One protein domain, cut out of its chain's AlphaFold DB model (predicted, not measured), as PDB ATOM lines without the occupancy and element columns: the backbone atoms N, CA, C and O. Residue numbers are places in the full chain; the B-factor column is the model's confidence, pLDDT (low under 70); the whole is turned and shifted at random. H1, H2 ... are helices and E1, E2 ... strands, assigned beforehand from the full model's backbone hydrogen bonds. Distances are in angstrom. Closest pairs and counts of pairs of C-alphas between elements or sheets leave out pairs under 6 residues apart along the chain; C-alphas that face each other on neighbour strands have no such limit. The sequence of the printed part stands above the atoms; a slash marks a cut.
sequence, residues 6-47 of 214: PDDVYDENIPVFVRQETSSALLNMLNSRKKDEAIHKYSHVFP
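What this domain is: This is residues 6 to 47 of the 214 residues of an uncharacterized protein of Bacteroides uniformis (UniProt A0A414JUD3). A small flat piece of chain has two short parallel strands, E1 and E2, side by side, and the helix H2 running back beside E2, while the short helix H1 lies before the beginning of E1. A wide loop, residues 31 to 44, runs out from the end of H2 and folds back to E2. The printed part has 42 residues, with two named helices and two named strands in the order H1, E1, H2, E2; the sheet has the order E1, E2 and is parallel. The class is mixed, helices and strands, with 18 residues, under half, in named elements. The whole is only just compact, close to loose, with a radius of gyration of the C-alphas of 10.5 A and spans of 30 by 22 by 12 A.

How they stand to each other: E1, residues 16 to 19, and E2, residues 45 to 47, are parallel neighbours, with 24 degrees between their directions. C-alphas 17 and 46 face each other at 4.8 A. N 18 and O 46 are within hydrogen-bond range at 2.8 A, as are N 46 and O 16 at 2.8 A. H2, residues 25 to 30, has 5 pairs of C-alphas within 8 A of E2, the closest being those of Leu 27 and Pro 47, 6.0 A apart. E1, H2 and E2 form a strand-helix-strand unit, two parallel neighbour strands with a helix between them along the chain, and its crossover is right-handed. H1, residues 7 to 11, is apart from H2 and from E2. In H1 and H2 every O i to N i+4 pair is within hydrogen-bond range.

Where its parts are: E1 measures 9.8 A from first to last C-alpha and begins at C-alpha 16 (156.129, 164.868, 174.683). E2, 6.8 A, ends at C-alpha 47 (152.777, 156.974, 175.958). H2 measures 8.5 A, and H1, 6.1 A, begins at C-alpha 7 (162.792, 167.229, 163.833).

The domain as a whole: The C-alphas of Glu 21 and Asp 36, the two farthest apart, are 31.0 A from each other. The printed part has no cut. The links H1 to E1 and E1 to H2 are tight, and H2 to E2 is a long link of 14 residues. The mean pLDDT of the printed part is 72.6; residues 21 to 26, residue 29 and residues 32 to 40 are under 70.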
ATOM      1  N   PRO A   6     158.006 167.784 164.496       84.06
ATOM      2  CA  PRO A   6     159.142 168.464 163.872       84.06
ATOM      3  C   PRO A   6     160.479 167.882 164.347       84.06
ATOM      4  O   PRO A   6     160.587 167.509 165.514       84.06
ATOM      5  N   ASP A   7     161.490 167.817 163.473       80.06
ATOM      6  CA  ASP A   7     162.792 167.229 163.833       80.06
ATOM      7  C   ASP A   7     163.445 167.949 165.028       80.06
ATOM      8  O   ASP A   7     163.968 167.273 165.910       80.06
ATOM      9  N   ASP A   8     163.239 169.265 165.170       83.81
ATOM     10  CA  ASP A   8     163.670 170.058 166.335       83.81
ATOM     11  C   ASP A   8     163.179 169.485 167.677       83.81
ATOM     12  O   ASP A   8     163.875 169.552 168.685       83.81
ATOM     13  N   VAL A   9     161.985 168.879 167.715       83.06
ATOM     14  CA  VAL A   9     161.446 168.249 168.935       83.06
ATOM     15  C   VAL A   9     162.291 167.045 169.347       83.06
ATOM     16  O   VAL A   9     162.479 166.795 170.539       83.06
ATOM     17  N   TYR A  10     162.803 166.306 168.364       80.50
ATOM     18  CA  TYR A  10     163.647 165.138 168.581       80.50
ATOM     19  C   TYR A  10     165.093 165.522 168.874       80.50
ATOM     20  O   TYR A  10     165.688 164.963 169.796       80.50
ATOM     21  N   ASP A  11     165.633 166.480 168.124       79.19
ATOM     22  CA  ASP A  11     167.022 166.917 168.235       79.19
ATOM     23  C   ASP A  11     167.279 167.635 169.573       79.19
ATOM     24  O   ASP A  11     168.283 167.370 170.237       79.19
ATOM     25  N   GLU A  12     166.313 168.432 170.046       83.00
ATOM     26  CA  GLU A  12     166.374 169.152 171.329       83.00
ATOM     27  C   GLU A  12     165.847 168.334 172.523       83.00
ATOM     28  O   GLU A  12     165.741 168.843 173.641       83.00
ATOM     29  N   ASN A  13     165.522 167.049 172.328       81.50
ATOM     30  CA  ASN A  13     165.061 166.145 173.391       81.50
ATOM     31  C   ASN A  13     163.833 166.656 174.178       81.50
ATOM     32  O   ASN A  13     163.714 166.419 175.384       81.50
ATOM     33  N   ILE A  14     162.903 167.345 173.514       83.31
ATOM     34  CA  ILE A  14     161.726 167.926 174.169       83.31
ATOM     35  C   ILE A  14     160.776 166.797 174.624       83.31
ATOM     36  O   ILE A  14     160.334 165.999 173.793       83.31
ATOM     37  N   PRO A  15     160.408 166.712 175.922       86.75
ATOM     38  CA  PRO A  15     159.469 165.701 176.405       86.75
ATOM     39  C   PRO A  15     158.049 165.902 175.866       86.75
ATOM     40  O   PRO A  15     157.434 166.947 176.081       86.75
ATOM     41  N   VAL A  16     157.492 164.870 175.228       86.31
ATOM     42  CA  VAL A  16     156.129 164.868 174.683       86.31
ATOM     43  C   VAL A  16     155.352 163.671 175.216       86.31
ATOM     44  O   VAL A  16     155.748 162.522 175.039       86.31
ATOM     45  N   PHE A  17     154.206 163.934 175.841       84.88
ATOM     46  CA  PHE A  17     153.287 162.899 176.305       84.88
ATOM     47  C   PHE A  17     152.190 162.680 175.264       84.88
ATOM     48  O   PHE A  17     151.430 163.593 174.942       84.88
ATOM     49  N   VAL A  18     152.087 161.459 174.744       81.44
ATOM     50  CA  VAL A  18     151.116 161.095 173.709       81.44
ATOM     51  C   VAL A  18     150.057 160.186 174.315       81.44
ATOM     52  O   VAL A  18     150.343 159.046 174.693       81.44
ATOM     53  N   ARG A  19     148.813 160.675 174.371       78.12
ATOM     54  CA  ARG A  19     147.664 159.850 174.752       78.12
ATOM     55  C   ARG A  19     147.457 158.785 173.680       78.12
ATOM     56  O   ARG A  19     147.260 159.115 172.511       78.12
ATOM     57  N   GLN A  20     147.515 157.521 174.073       70.75
ATOM     58  CA  GLN A  20     147.193 156.391 173.203       70.75
ATOM     59  C   GLN A  20     145.782 155.907 173.531       70.75
ATOM     60  O   GLN A  20     145.414 155.838 174.699       70.75
ATOM     61  N   GLU A  21     144.989 155.594 172.507       62.28
ATOM     62  CA  GLU A  21     143.641 155.034 172.695       62.28
ATOM     63  C   GLU A  21     143.627 153.500 172.598       62.28
ATOM     64  O   GLU A  21     142.705 152.876 173.113       62.28
ATOM     65  N   THR A  22     144.638 152.885 171.964       60.22
ATOM     66  CA  THR A  22     144.603 151.457 171.579       60.22
ATOM     67  C   THR A  22     145.835 150.615 171.918       60.22
ATOM     68  O   THR A  22     145.655 149.457 172.280       60.22
ATOM     69  N   SER A  23     147.076 151.118 171.827       65.56
ATOM     70  CA  SER A  23     148.245 150.433 172.414       65.56
ATOM     71  C   SER A  23     149.402 151.381 172.744       65.56
ATOM     72  O   SER A  23     149.806 152.194 171.916       65.56
ATOM     73  N   SER A  24     150.003 151.223 173.930       68.62
ATOM     74  CA  SER A  24     151.281 151.854 174.300       68.62
ATOM     75  C   SER A  24     152.491 151.107 173.728       68.62
ATOM     76  O   SER A  24     153.580 151.675 173.666       68.62
ATOM     77  N   ALA A  25     152.322 149.854 173.285       66.44
ATOM     78  CA  ALA A  25     153.416 148.947 172.944       66.44
ATOM     79  C   ALA A  25     154.327 149.487 171.838       66.44
ATOM     80  O   ALA A  25     155.547 149.352 171.913       66.44
ATOM     81  N   LEU A  26     153.733 150.144 170.840       68.00
ATOM     82  CA  LEU A  26     154.464 150.789 169.757       68.00
ATOM     83  C   LEU A  26     155.367 151.909 170.281       68.00
ATOM     84  O   LEU A  26     156.548 151.954 169.961       68.00
ATOM     85  N   LEU A  27     154.824 152.792 171.122       72.56
ATOM     86  CA  LEU A  27     155.582 153.897 171.697       72.56
ATOM     87  C   LEU A  27     156.606 153.423 172.721       72.56
ATOM     88  O   LEU A  27     157.710 153.937 172.727       72.56
ATOM     89  N   ASN A  28     156.293 152.418 173.535       70.94
ATOM     90  CA  ASN A  28     157.248 151.823 174.468       70.94
ATOM     91  C   ASN A  28     158.423 151.170 173.733       70.94
ATOM     92  O   ASN A  28     159.570 151.306 174.148       70.94
ATOM     93  N   MET A  29     158.150 150.505 172.609       69.00
ATOM     94  CA  MET A  29     159.182 149.974 171.724       69.00
ATOM     95  C   MET A  29     160.029 151.090 171.104       69.00
ATOM     96  O   MET A  29     161.244 150.955 171.008       69.00
ATOM     97  N   LEU A  30     159.403 152.185 170.676       71.00
ATOM     98  CA  LEU A  30     160.110 153.327 170.101       71.00
ATOM     99  C   LEU A  30     160.856 154.151 171.165       71.00
ATOM    100  O   LEU A  30     161.866 154.760 170.846       71.00
ATOM    101  N   ASN A  31     160.412 154.147 172.421       71.50
ATOM    102  CA  ASN A  31     161.008 154.869 173.549       71.50
ATOM    103  C   ASN A  31     162.020 154.006 174.333       71.50
ATOM    104  O   ASN A  31     162.581 154.452 175.326       71.50
ATOM    105  N   SER A  32     162.306 152.761 173.938       60.19
ATOM    106  CA  SER A  32     163.220 151.912 174.714       60.19
ATOM    107  C   SER A  32     164.673 152.414 174.639       60.19
ATOM    108  O   SER A  32     165.478 151.921 173.851       60.19
ATOM    109  N   ARG A  33     165.029 153.390 175.483       55.94
ATOM    110  CA  ARG A  33     166.407 153.810 175.744       55.94
ATOM    111  C   ARG A  33     167.212 152.592 176.184       55.94
ATOM    112  O   ARG A  33     166.948 152.019 177.242       55.94
ATOM    113  N   LYS A  34     168.263 152.247 175.441       54.69
ATOM    114  CA  LYS A  34     169.420 151.594 176.063       54.69
ATOM    115  C   LYS A  34     170.172 152.674 176.837       54.69
ATOM    116  O   LYS A  34     170.423 153.743 176.291       54.69
ATOM    117  N   LYS A  35     170.471 152.414 178.114       50.66
ATOM    118  CA  LYS A  35     170.983 153.403 179.086       50.66
ATOM    119  C   LYS A  35     172.280 154.123 178.671       50.66
ATOM    120  O   LYS A  35     172.562 155.165 179.247       50.66
ATOM    121  N   ASP A  36     172.990 153.631 177.656       54.03
ATOM    122  CA  ASP A  36     174.331 154.097 177.277       54.03
ATOM    123  C   ASP A  36     174.410 154.760 175.885       54.03
ATOM    124  O   ASP A  36     175.502 154.930 175.345       54.03
ATOM    125  N   GLU A  37     173.285 155.118 175.253       56.50
ATOM    126  CA  GLU A  37     173.304 155.697 173.899       56.50
ATOM    127  C   GLU A  37     173.006 157.203 173.879       56.50
ATOM    128  O   GLU A  37     172.002 157.663 174.417       56.50
ATOM    129  N   ALA A  38     173.880 157.963 173.206       57.22
ATOM    130  CA  ALA A  38     173.836 159.425 173.144       57.22
ATOM    131  C   ALA A  38     172.634 160.000 172.368       57.22
ATOM    132  O   ALA A  38     172.271 161.149 172.594       57.22
ATOM    133  N   ILE A  39     172.025 159.238 171.448       58.75
ATOM    134  CA  ILE A  39     170.915 159.708 170.599       58.75
ATOM    135  C   ILE A  39     169.915 158.570 170.386       58.75
ATOM    136  O   ILE A  39     170.273 157.515 169.863       58.75
ATOM    137  N   HIS A  40     168.654 158.800 170.756       69.69
ATOM    138  CA  HIS A  40     167.538 157.899 170.472       69.69
ATOM    139  C   HIS A  40     166.279 158.729 170.191       69.69
ATOM    140  O   HIS A  40     165.722 159.320 171.120       69.69
ATOM    141  N   LYS A  41     165.840 158.774 168.920       74.44
ATOM    142  CA  LYS A  41     164.844 159.736 168.396       74.44
ATOM    143  C   LYS A  41     163.604 159.875 169.287       74.44
ATOM    144  O   LYS A  41     163.267 160.971 169.705       74.44
ATOM    145  N   TYR A  42     162.974 158.766 169.673       79.06
ATOM    146  CA  TYR A  42     161.739 158.800 170.472       79.06
ATOM    147  C   TYR A  42     161.949 158.635 171.985       79.06
ATOM    148  O   TYR A  42     161.000 158.333 172.703       79.06
ATOM    149  N   SER A  43     163.172 158.830 172.496       76.94
ATOM    150  CA  SER A  43     163.472 158.644 173.931       76.94
ATOM    151  C   SER A  43     162.769 159.616 174.878       76.94
ATOM    152  O   SER A  43     162.768 159.405 176.089       76.94
ATOM    153  N   HIS A  44     162.178 160.676 174.332       81.56
ATOM    154  CA  HIS A  44     161.426 161.674 175.082       81.56
ATOM    155  C   HIS A  44     159.942 161.703 174.680       81.56
ATOM    156  O   HIS A  44     159.222 162.620 175.060       81.56
ATOM    157  N   VAL A  45     159.457 160.686 173.948       84.50
ATOM    158  CA  VAL A  45     158.038 160.541 173.586       84.50
ATOM    159  C   VAL A  45     157.388 159.457 174.443       84.50
ATOM    160  O   VAL A  45     157.597 158.261 174.237       84.50
ATOM    161  N   PHE A  46     156.575 159.863 175.414       81.25
ATOM    162  CA  PHE A  46     156.016 158.979 176.435       81.25
ATOM    163  C   PHE A  46     154.548 158.642 176.144       81.25
ATOM    164  O   PHE A  46     153.719 159.554 176.059       81.25
ATOM    165  N   PRO A  47     154.181 157.354 176.010       80.69
ATOM    166  CA  PRO A  47     152.777 156.974 175.958       80.69
ATOM    167  C   PRO A  47     152.123 157.158 177.330       80.69
ATOM    168  O   PRO A  47     152.723 156.845 178.357       80.69
TER     169      PRO A  47